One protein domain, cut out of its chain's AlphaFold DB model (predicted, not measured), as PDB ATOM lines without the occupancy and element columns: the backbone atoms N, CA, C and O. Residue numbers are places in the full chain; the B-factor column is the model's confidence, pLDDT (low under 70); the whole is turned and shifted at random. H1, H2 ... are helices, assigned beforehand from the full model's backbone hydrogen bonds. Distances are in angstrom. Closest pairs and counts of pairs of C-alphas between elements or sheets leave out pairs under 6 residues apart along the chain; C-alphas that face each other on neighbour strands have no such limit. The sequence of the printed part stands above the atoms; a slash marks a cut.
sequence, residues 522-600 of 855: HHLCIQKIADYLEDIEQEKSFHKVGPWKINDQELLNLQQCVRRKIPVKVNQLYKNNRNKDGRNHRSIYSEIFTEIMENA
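Overview. This is residues 522 to 600 of the 855 residues of the protein "AAA domain-containing protein" of Trepomonas sp. PC1 (UniProt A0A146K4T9). Three helices pack together in a triangle at steep angles: H2 and H3 pack on residues 522 to 533 of the longest helix, H1, and meet each other where both begin. Two long loops, residues 540 to 551 and 565 to 584, join them. The printed part has 79 residues, with H1, H2, H3 in that order and no named strand; it is all helix, compact, with a radius of gyration of the C-alphas of 11.8 A, spanning 32 by 28 by 21 A.

Along the chain. H1, residues 522 to 539, is 25.9 A long and begins at C-alpha 522 (12.495, -12.661, -43.291). H3, residues 585 to 599, is 21.3 A long and ends at C-alpha 599 (20.123, -12.770, -31.348). H2 is residues 552 to 564, 18.0 A.

Arrangement. The helix packing is mostly crossed, with no pair at a shallow tilt. H1 touches H2 with residues 526 to 533 alone, at a steep tilt of 54 degrees, opposite ways; the closest C-alphas, of Ile 526 and Val 562, are 5.7 A apart. H1 touches H3 with residues 522 to 529 alone, at a steep tilt of 63 degrees, opposite ways; the closest C-alphas, of Cys 525 and Phe 593, are 5.7 A apart. H2, with residues 554 to 558 alone, touches H3, with residue 585 alone, at a steep tilt of 58 degrees, the same way; the closest C-alphas, of Glu 554 and His 585, are 5.3 A apart. In H1, H2 and H3 every O i to N i+4 pair is within hydrogen-bond range.

Size, cuts and confidence. The farthest C-alphas, of Lys 540 and Asn 571, are 33.1 A apart. The printed part has no cut, and both links are long. pLDDT is under 70 at residues 540 to 543, 571 and 575 to 582.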
ATOM      1  N   HIS A 522      13.637 -13.414 -42.776       94.12
ATOM      2  CA  HIS A 522      12.495 -12.661 -43.291       94.12
ATOM      3  C   HIS A 522      11.155 -13.290 -42.882       94.12
ATOM      4  O   HIS A 522      10.236 -12.544 -42.552       94.12
ATOM      5  N   HIS A 523      11.044 -14.621 -42.839       93.25
ATOM      6  CA  HIS A 523       9.863 -15.322 -42.321       93.25
ATOM      7  C   HIS A 523       9.624 -14.991 -40.853       93.25
ATOM      8  O   HIS A 523       8.516 -14.598 -40.496       93.25
ATOM      9  N   LEU A 524      10.671 -15.078 -40.030       93.81
ATOM     10  CA  LEU A 524      10.604 -14.728 -38.611       93.81
ATOM     11  C   LEU A 524      10.220 -13.259 -38.403       93.81
ATOM     12  O   LEU A 524       9.419 -12.946 -37.527       93.81
ATOM     13  N   CYS A 525      10.741 -12.355 -39.236       94.31
ATOM     14  CA  CYS A 525      10.376 -10.942 -39.189       94.31
ATOM     15  C   CYS A 525       8.888 -10.733 -39.507       94.31
ATOM     16  O   CYS A 525       8.190 -10.049 -38.764       94.31
ATOM     17  N   ILE A 526       8.381 -11.359 -40.574       93.31
ATOM     18  CA  ILE A 526       6.963 -11.283 -40.951       93.31
ATOM     19  C   ILE A 526       6.070 -11.860 -39.848       93.31
ATOM     20  O   ILE A 526       5.049 -11.253 -39.539       93.31
ATOM     21  N   GLN A 527       6.458 -12.987 -39.247       92.94
ATOM     22  CA  GLN A 527       5.726 -13.602 -38.140       92.94
ATOM     23  C   GLN A 527       5.679 -12.672 -36.924       92.94
ATOM     24  O   GLN A 527       4.600 -12.344 -36.457       92.94
ATOM     25  N   LYS A 528       6.826 -12.140 -36.492       93.06
ATOM     26  CA  LYS A 528       6.889 -11.228 -35.343       93.06
ATOM     27  C   LYS A 528       6.108  -9.929 -35.570       93.06
ATOM     28  O   LYS A 528       5.529  -9.380 -34.641       93.06
ATOM     29  N   ILE A 529       6.080  -9.420 -36.806       92.50
ATOM     30  CA  ILE A 529       5.224  -8.279 -37.165       92.50
ATOM     31  C   ILE A 529       3.747  -8.677 -37.106       92.50
ATOM     32  O   ILE A 529       2.947  -7.869 -36.652       92.50
ATOM     33  N   ALA A 530       3.381  -9.882 -37.552       92.56
ATOM     34  CA  ALA A 530       2.009 -10.378 -37.453       92.56
ATOM     35  C   ALA A 530       1.546 -10.440 -35.990       92.56
ATOM     36  O   ALA A 530       0.500  -9.877 -35.688       92.56
ATOM     37  N   ASP A 531       2.373 -10.991 -35.096       91.88
ATOM     38  CA  ASP A 531       2.089 -11.061 -33.657       91.88
ATOM     39  C   ASP A 531       1.826  -9.655 -33.081       91.88
ATOM     40  O   ASP A 531       0.794  -9.403 -32.464       91.88
ATOM     41  N   TYR A 532       2.693  -8.680 -33.392       90.25
ATOM     42  CA  TYR A 532       2.476  -7.294 -32.965       90.25
ATOM     43  C   TYR A 532       1.209  -6.656 -33.549       90.25
ATOM     44  O   TYR A 532       0.655  -5.750 -32.931       90.25
ATOM     45  N   LEU A 533       0.781  -7.039 -34.754       88.44
ATOM     46  CA  LEU A 533      -0.447  -6.515 -35.357       88.44
ATOM     47  C   LEU A 533      -1.696  -7.118 -34.700       88.44
ATOM     48  O   LEU A 533      -2.676  -6.396 -34.527       88.44
ATOM     49  N   GLU A 534      -1.652  -8.391 -34.305       87.19
ATOM     50  CA  GLU A 534      -2.729  -9.040 -33.547       87.19
ATOM     51  C   GLU A 534      -2.915  -8.385 -32.171       87.19
ATOM     52  O   GLU A 534      -4.048  -8.086 -31.783       87.19
ATOM     53  N   ASP A 535      -1.820  -8.058 -31.476       84.94
ATOM     54  CA  ASP A 535      -1.861  -7.351 -30.188       84.94
ATOM     55  C   ASP A 535      -2.573  -5.987 -30.298       84.94
ATOM     56  O   ASP A 535      -3.384  -5.621 -29.446       84.94
ATOM     57  N   ILE A 536      -2.346  -5.242 -31.389       83.31
ATOM     58  CA  ILE A 536      -2.999  -3.941 -31.635       83.31
ATOM     59  C   ILE A 536      -4.513  -4.084 -31.767       83.31
ATOM     60  O   ILE A 536      -5.263  -3.249 -31.245       83.31
ATOM     61  N   GLU A 537      -4.963  -5.105 -32.501       77.25
ATOM     62  CA  GLU A 537      -6.387  -5.369 -32.709       77.25
ATOM     63  C   GLU A 537      -7.084  -5.701 -31.382       77.25
ATOM     64  O   GLU A 537      -8.217  -5.262 -31.155       77.25
ATOM     65  N   GLN A 538      -6.390  -6.398 -30.477       77.06
ATOM     66  CA  GLN A 538      -6.902  -6.758 -29.154       77.06
ATOM     67  C   GLN A 538      -6.887  -5.579 -28.165       77.06
ATOM     68  O   GLN A 538      -7.878  -5.348 -27.467       77.06
ATOM     69  N   GLU A 539      -5.805  -4.798 -28.116       74.75
ATOM     70  CA  GLU A 539      -5.618  -3.716 -27.136       74.75
ATOM     71  C   GLU A 539      -6.305  -2.391 -27.521       74.75
ATOM     72  O   GLU A 539      -6.332  -1.449 -26.723       74.75
ATOM     73  N   LYS A 540      -6.872  -2.280 -28.735       66.69
ATOM     74  CA  LYS A 540      -7.406  -1.022 -29.310       66.69
ATOM     75  C   LYS A 540      -6.391   0.132 -29.270       66.69
ATOM     76  O   LYS A 540      -6.767   1.309 -29.272       66.69
ATOM     77  N   SER A 541      -5.098  -0.182 -29.237       64.19
ATOM     78  CA  SER A 541      -4.011   0.792 -29.210       64.19
ATOM     79  C   SER A 541      -3.662   1.219 -30.632       64.19
ATOM     80  O   SER A 541      -2.638   0.832 -31.198       64.19
ATOM     81  N   PHE A 542      -4.527   2.023 -31.243       63.81
ATOM     82  CA  PHE A 542      -4.251   2.571 -32.567       63.81
ATOM     83  C   PHE A 542      -2.926   3.361 -32.521       63.81
ATOM     84  O   PHE A 542      -2.728   4.164 -31.604       63.81
ATOM     85  N   HIS A 543      -2.052   3.173 -33.519       67.19
ATOM     86  CA  HIS A 543      -0.778   3.894 -33.742       67.19
ATOM     87  C   HIS A 543       0.491   3.385 -33.022       67.19
ATOM     88  O   HIS A 543       1.495   4.110 -32.976       67.19
ATOM     89  N   LYS A 544       0.517   2.152 -32.495       77.06
ATOM     90  CA  LYS A 544       1.760   1.519 -32.007       77.06
ATOM     91  C   LYS A 544       1.916   0.094 -32.511       77.06
ATOM     92  O   LYS A 544       0.998  -0.677 -32.343       77.06
ATOM     93  N   VAL A 545       3.079  -0.259 -33.054       78.50
ATOM     94  CA  VAL A 545       3.469  -1.652 -33.350       78.50
ATOM     95  C   VAL A 545       4.621  -1.966 -32.410       78.50
ATOM     96  O   VAL A 545       5.646  -1.287 -32.478       78.50
ATOM     97  N   GLY A 546       4.447  -2.906 -31.479       82.88
ATOM     98  CA  GLY A 546       5.408  -3.124 -30.393       82.88
ATOM     99  C   GLY A 546       5.798  -1.803 -29.688       82.88
ATOM    100  O   GLY A 546       4.924  -1.026 -29.294       82.88
ATOM    101  N   PRO A 547       7.099  -1.477 -29.539       81.25
ATOM    102  CA  PRO A 547       7.546  -0.230 -28.914       81.25
ATOM    103  C   PRO A 547       7.508   1.011 -29.831       81.25
ATOM    104  O   PRO A 547       7.869   2.102 -29.371       81.25
ATOM    105  N   TRP A 548       7.143   0.882 -31.110       84.88
ATOM    106  CA  TRP A 548       7.274   1.945 -32.113       84.88
ATOM    107  C   TRP A 548       5.955   2.678 -32.352       84.88
ATOM    108  O   TRP A 548       4.921   2.047 -32.560       84.88
ATOM    109  N   LYS A 549       5.992   4.017 -32.400       83.75
ATOM    110  CA  LYS A 549       4.856   4.812 -32.894       83.75
ATOM    111  C   LYS A 549       4.862   4.849 -34.418       83.75
ATOM    112  O   LYS A 549       5.893   5.164 -35.020       83.75
ATOM    113  N   ILE A 550       3.703   4.603 -35.018       84.12
ATOM    114  CA  ILE A 550       3.527   4.521 -36.469       84.12
ATOM    115  C   ILE A 550       2.261   5.271 -36.901       84.12
ATOM    116  O   ILE A 550       1.289   5.327 -36.153       84.12
ATOM    117  N   ASN A 551       2.281   5.880 -38.089       85.31
ATOM    118  CA  ASN A 551       1.092   6.511 -38.674       85.31
ATOM    119  C   ASN A 551       0.243   5.487 -39.455       85.31
ATOM    120  O   ASN A 551       0.734   4.412 -39.798       85.31
ATOM    121  N   ASP A 552      -1.002   5.837 -39.778       83.44
ATOM    122  CA  ASP A 552      -1.955   4.917 -40.418       83.44
ATOM    123  C   ASP A 552      -1.491   4.396 -41.785       83.44
ATOM    124  O   ASP A 552      -1.668   3.219 -42.097       83.44
ATOM    125  N   GLN A 553      -0.848   5.243 -42.595       84.50
ATOM    126  CA  GLN A 553      -0.359   4.848 -43.918       84.50
ATOM    127  C   GLN A 553       0.771   3.814 -43.817       84.50
ATOM    128  O   GLN A 553       0.819   2.838 -44.565       84.50
ATOM    129  N   GLU A 554       1.692   4.019 -42.880       87.06
ATOM    130  CA  GLU A 554       2.808   3.115 -42.616       87.06
ATOM    131  C   GLU A 554       2.336   1.818 -41.942       87.06
ATOM    132  O   GLU A 554       2.851   0.742 -42.257       87.06
ATOM    133  N   LEU A 555       1.311   1.892 -41.087       86.38
ATOM    134  CA  LEU A 555       0.644   0.723 -40.511       86.38
ATOM    135  C   LEU A 555      -0.014  -0.130 -41.598       86.38
ATOM    136  O   LEU A 555       0.194  -1.342 -41.635       86.38
ATOM    137  N   LEU A 556      -0.724   0.501 -42.538       86.75
ATOM    138  CA  LEU A 556      -1.323  -0.186 -43.679       86.75
ATOM    139  C   LEU A 556      -0.259  -0.895 -44.532       86.75
ATOM    140  O   LEU A 556      -0.473  -2.022 -44.977       86.75
ATOM    141  N   ASN A 557       0.908  -0.277 -44.730       85.50
ATOM    142  CA  ASN A 557       2.020  -0.900 -45.453       85.50
ATOM    143  C   ASN A 557       2.552  -2.156 -44.733       85.50
ATOM    144  O   ASN A 557       2.832  -3.161 -45.392       85.50
ATOM    145  N   LEU A 558       2.657  -2.141 -43.395       86.62
ATOM    146  CA  LEU A 558       3.024  -3.331 -42.610       86.62
ATOM    147  C   LEU A 558       1.952  -4.425 -42.689       86.62
ATOM    148  O   LEU A 558       2.280  -5.587 -42.925       86.62
ATOM    149  N   GLN A 559       0.676  -4.061 -42.576       88.50
ATOM    150  CA  GLN A 559      -0.433  -5.007 -42.728       88.50
ATOM    151  C   GLN A 559      -0.427  -5.656 -44.119       88.50
ATOM    152  O   GLN A 559      -0.611  -6.867 -44.248       88.50
ATOM    153  N   GLN A 560      -0.159  -4.882 -45.176       85.94
ATOM    154  CA  GLN A 560      -0.024  -5.413 -46.533       85.94
ATOM    155  C   GLN A 560       1.180  -6.349 -46.677       85.94
ATOM    156  O   GLN A 560       1.057  -7.382 -47.337       85.94
ATOM    157  N   CYS A 561       2.316  -6.014 -46.059       86.00
ATOM    158  CA  CYS A 561       3.517  -6.852 -46.019       86.00
ATOM    159  C   CYS A 561       3.207  -8.239 -45.433       86.00
ATOM    160  O   CYS A 561       3.490  -9.252 -46.076       86.00
ATOM    161  N   VAL A 562       2.564  -8.282 -44.260       89.25
ATOM    162  CA  VAL A 562       2.173  -9.531 -43.586       89.25
ATOM    163  C   VAL A 562       1.133 -10.295 -44.401       89.25
ATOM    164  O   VAL A 562       1.334 -11.467 -44.721       89.25
ATOM    165  N   ARG A 563       0.060  -9.622 -44.833       86.81
ATOM    166  CA  ARG A 563      -1.034 -10.246 -45.591       86.81
ATOM    167  C   ARG A 563      -0.564 -10.871 -46.903       86.81
ATOM    168  O   ARG A 563      -1.052 -11.930 -47.286       86.81
ATOM    169  N   ARG A 564       0.352 -10.208 -47.615       82.19
ATOM    170  CA  ARG A 564       0.890 -10.697 -48.894       82.19
ATOM    171  C   ARG A 564       2.099 -11.616 -48.724       82.19
ATOM    172  O   ARG A 564       2.527 -12.194 -49.716       82.19
ATOM    173  N   LYS A 565       2.640 -11.750 -47.506       84.62
ATOM    174  CA  LYS A 565       3.887 -12.475 -47.210       84.62
ATOM    175  C   LYS A 565       5.049 -12.013 -48.096       84.62
ATOM    176  O   LYS A 565       5.803 -12.829 -48.612       84.62
ATOM    177  N   ILE A 566       5.172 -10.704 -48.311       81.44
ATOM    178  CA  ILE A 566       6.242 -10.134 -49.140       81.44
ATOM    179  C   ILE A 566       7.289  -9.523 -48.213       81.44
ATOM    180  O   ILE A 566       6.945  -8.618 -47.457       81.44
ATOM    181  N   PRO A 567       8.558  -9.960 -48.263       85.50
ATOM    182  CA  PRO A 567       9.592  -9.407 -47.406       85.50
ATOM    183  C   PRO A 567       9.948  -7.977 -47.820       85.50
ATOM    184  O   PRO A 567      10.034  -7.646 -49.005       85.50
ATOM    185  N   VAL A 568      10.235  -7.125 -46.835       84.75
ATOM    186  CA  VAL A 568      10.856  -5.823 -47.095       84.75
ATOM    187  C   VAL A 568      12.358  -6.027 -47.305       84.75
ATOM    188  O   VAL A 568      13.016  -6.728 -46.534       84.75
ATOM    189  N   LYS A 569      12.919  -5.404 -48.349       79.12
ATOM    190  CA  LYS A 569      14.358  -5.483 -48.639       79.12
ATOM    191  C   LYS A 569      15.171  -4.796 -47.543       79.12
ATOM    192  O   LYS A 569      15.032  -3.593 -47.326       79.12
ATOM    193  N   VAL A 570      16.052  -5.562 -46.901       78.94
ATOM    194  CA  VAL A 570      16.981  -5.084 -45.870       78.94
ATOM    195  C   VAL A 570      18.389  -5.082 -46.453       78.94
ATOM    196  O   VAL A 570      19.009  -6.130 -46.617       78.94
ATOM    197  N   ASN A 571      18.888  -3.892 -46.782       69.94
ATOM    198  CA  ASN A 571      20.210  -3.739 -47.389       69.94
ATOM    199  C   ASN A 571      21.332  -3.642 -46.349       69.94
ATOM    200  O   ASN A 571      22.482  -3.832 -46.702       69.94
ATOM    201  N   GLN A 572      21.051  -3.330 -45.089       76.88
ATOM    202  CA  GLN A 572      22.057  -3.247 -44.027       76.88
ATOM    203  C   GLN A 572      21.379  -3.424 -42.672       76.88
ATOM    204  O   GLN A 572      20.185  -3.139 -42.553       76.88
ATOM    205  N   LEU A 573      22.135  -3.864 -41.664       78.12
ATOM    206  CA  LEU A 573      21.630  -3.896 -40.295       78.12
ATOM    207  C   LEU A 573      21.454  -2.473 -39.764       78.12
ATOM    208  O   LEU A 573      22.252  -1.570 -40.040       78.12
ATOM    209  N   TYR A 574      20.365  -2.268 -39.035       74.31
ATOM    210  CA  TYR A 574      19.981  -0.960 -38.544       74.31
ATOM    211  C   TYR A 574      20.762  -0.647 -37.265       74.31
ATOM    212  O   TYR A 574      20.573  -1.292 -36.240       74.31
ATOM    213  N   LYS A 575      21.635   0.367 -37.292       64.56
ATOM    214  CA  LYS A 575      22.285   0.849 -36.064       64.56
ATOM    215  C   LYS A 575      21.222   1.507 -35.188       64.56
ATOM    216  O   LYS A 575      20.578   2.451 -35.639       64.56
ATOM    217  N   ASN A 576      21.046   1.011 -33.963       54.62
ATOM    218  CA  ASN A 576      20.066   1.500 -32.990       54.62
ATOM    219  C   ASN A 576      20.063   3.037 -32.871       54.62
ATOM    220  O   ASN A 576      20.817   3.623 -32.095       54.62
ATOM    221  N   ASN A 577      19.172   3.704 -33.607       53.53
ATOM    222  CA  ASN A 577      18.849   5.105 -33.374       53.53
ATOM    223  C   ASN A 577      17.806   5.156 -32.258       53.53
ATOM    224  O   ASN A 577      16.729   4.579 -32.386       53.53
ATOM    225  N   ARG A 578      18.114   5.848 -31.157       52.66
ATOM    226  CA  ARG A 578      17.274   5.898 -29.945       52.66
ATOM    227  C   ARG A 578      15.945   6.659 -30.113       52.66
ATOM    228  O   ARG A 578      15.127   6.633 -29.199       52.66
ATOM    229  N   ASN A 579      15.695   7.298 -31.259       53.56
ATOM    230  CA  ASN A 579      14.453   8.040 -31.499       53.56
ATOM    231  C   ASN A 579      13.327   7.088 -31.940       53.56
ATOM    232  O   ASN A 579      13.348   6.566 -33.055       53.56
ATOM    233  N   LYS A 580      12.356   6.842 -31.053       60.00
ATOM    234  CA  LYS A 580      11.218   5.917 -31.258       60.00
ATOM    235  C   LYS A 580       9.961   6.576 -31.858       60.00
ATOM    236  O   LYS A 580       8.944   5.905 -32.019       60.00
ATOM    237  N   ASP A 581      10.022   7.864 -32.193       55.22
ATOM    238  CA  ASP A 581       8.894   8.618 -32.750       55.22
ATOM    239  C   ASP A 581       8.962   8.688 -34.290       55.22
ATOM    240  O   ASP A 581      10.011   9.003 -34.850       55.22
ATOM    241  N   GLY A 582       7.838   8.421 -34.970       60.09
ATOM    242  CA  GLY A 582       7.674   8.664 -36.414       60.09
ATOM    243  C   GLY A 582       8.396   7.679 -37.341       60.09
ATOM    244  O   GLY A 582       8.960   8.091 -38.355       60.09
ATOM    245  N   ARG A 583       8.411   6.384 -37.002       74.06
ATOM    246  CA  ARG A 583       9.085   5.336 -37.790       74.06
ATOM    247  C   ARG A 583       8.244   4.922 -39.003       74.06
ATOM    248  O   ARG A 583       7.027   4.805 -38.908       74.06
ATOM    249  N   ASN A 584       8.901   4.663 -40.136       83.38
ATOM    250  CA  ASN A 584       8.256   4.079 -41.318       83.38
ATOM    251  C   ASN A 584       8.292   2.539 -41.271       83.38
ATOM    252  O   ASN A 584       9.126   1.954 -40.568       83.38
ATOM    253  N   HIS A 585       7.440   1.871 -42.051       83.56
ATOM    254  CA  HIS A 585       7.334   0.406 -42.082       83.56
ATOM    255  C   HIS A 585       8.681  -0.285 -42.351       83.56
ATOM    256  O   HIS A 585       8.998  -1.304 -41.742       83.56
ATOM    257  N   ARG A 586       9.516   0.297 -43.228       85.38
ATOM    258  CA  ARG A 586      10.833  -0.260 -43.583       85.38
ATOM    259  C   ARG A 586      11.811  -0.228 -42.416       85.38
ATOM    260  O   ARG A 586      12.586  -1.167 -42.259       85.38
ATOM    261  N   SER A 587      11.791   0.841 -41.623       85.06
ATOM    262  CA  SER A 587      12.647   0.986 -40.445       85.06
ATOM    263  C   SER A 587      12.273  -0.020 -39.364       85.06
ATOM    264  O   SER A 587      13.155  -0.731 -38.899       85.06
ATOM    265  N   ILE A 588      10.978  -0.177 -39.077       88.12
ATOM    266  CA  ILE A 588      10.473  -1.171 -38.121       88.12
ATOM    267  C   ILE A 588      10.856  -2.585 -38.572       88.12
ATOM    268  O   ILE A 588      11.446  -3.336 -37.802       88.12
ATOM    269  N   TYR A 589      10.617  -2.919 -39.844       91.38
ATOM    270  CA  TYR A 589      11.016  -4.215 -40.401       91.38
ATOM    271  C   TYR A 589      12.529  -4.441 -40.286       91.38
ATOM    272  O   TYR A 589      12.972  -5.524 -39.913       91.38
ATOM    273  N   SER A 590      13.340  -3.427 -40.602       88.88
ATOM    274  CA  SER A 590      14.804  -3.529 -40.544       88.88
ATOM    275  C   SER A 590      15.323  -3.661 -39.112       88.88
ATOM    276  O   SER A 590      16.305  -4.365 -38.899       88.88
ATOM    277  N   GLU A 591      14.682  -3.022 -38.133       88.94
ATOM    278  CA  GLU A 591      15.008  -3.164 -36.709       88.94
ATOM    279  C   GLU A 591      14.695  -4.571 -36.207       88.94
ATOM    280  O   GLU A 591      15.571  -5.212 -35.637       88.94
ATOM    281  N   ILE A 592      13.499  -5.090 -36.500       91.75
ATOM    282  CA  ILE A 592      13.118  -6.466 -36.153       91.75
ATOM    283  C   ILE A 592      14.059  -7.474 -36.823       91.75
ATOM    284  O   ILE A 592      14.541  -8.406 -36.183       91.75
ATOM    285  N   PHE A 593      14.370  -7.275 -38.105       93.62
ATOM    286  CA  PHE A 593      15.324  -8.117 -38.824       93.62
ATOM    287  C   PHE A 593      16.717  -8.077 -38.180       93.62
ATOM    288  O   PHE A 593      17.389  -9.103 -38.086       93.62
ATOM    289  N   THR A 594      17.150  -6.894 -37.736       92.50
ATOM    290  CA  THR A 594      18.438  -6.712 -37.056       92.50
ATOM    291  C   THR A 594      18.454  -7.449 -35.728       92.50
ATOM    292  O   THR A 594      19.385  -8.208 -35.488       92.50
ATOM    293  N   GLU A 595      17.398  -7.320 -34.926       92.25
ATOM    294  CA  GLU A 595      17.236  -8.048 -33.667       92.25
ATOM    295  C   GLU A 595      17.326  -9.569 -33.876       92.25
ATOM    296  O   GLU A 595      18.060 -10.252 -33.166       92.25
ATOM    297  N   ILE A 596      16.643 -10.104 -34.894       94.25
ATOM    298  CA  ILE A 596      16.689 -11.534 -35.238       94.25
ATOM    299  C   ILE A 596      18.126 -11.973 -35.568       94.25
ATOM    300  O   ILE A 596      18.618 -12.959 -35.017       94.25
ATOM    301  N   MET A 597      18.827 -11.229 -36.429       94.31
ATOM    302  CA  MET A 597      20.217 -11.525 -36.809       94.31
ATOM    303  C   MET A 597      21.196 -11.399 -35.626       94.31
ATOM    304  O   MET A 597      22.119 -12.206 -35.482       94.31
ATOM    305  N   GLU A 598      21.017 -10.394 -34.768       92.06
ATOM    306  CA  GLU A 598      21.856 -10.152 -33.591       92.06
ATOM    307  C   GLU A 598      21.626 -11.186 -32.482       92.06
ATOM    308  O   GLU A 598      22.590 -11.562 -31.816       92.06
ATOM    309  N   ASN A 599      20.420 -11.733 -32.342       92.50
ATOM    310  CA  ASN A 599      20.123 -12.770 -31.348       92.50
ATOM    311  C   ASN A 599      20.598 -14.171 -31.767       92.50
ATOM    312  O   ASN A 599      20.838 -15.023 -30.914       92.50
ATOM    313  N   ALA A 600      20.786 -14.423 -33.065       94.75
ATOM    314  CA  ALA A 600      21.250 -15.722 -33.541       94.75
ATOM    315  C   ALA A 600      22.706 -16.004 -33.140       94.75
ATOM    316  O   ALA A 600      23.616 -15.224 -33.443       94.75
TER     317      ALA A 600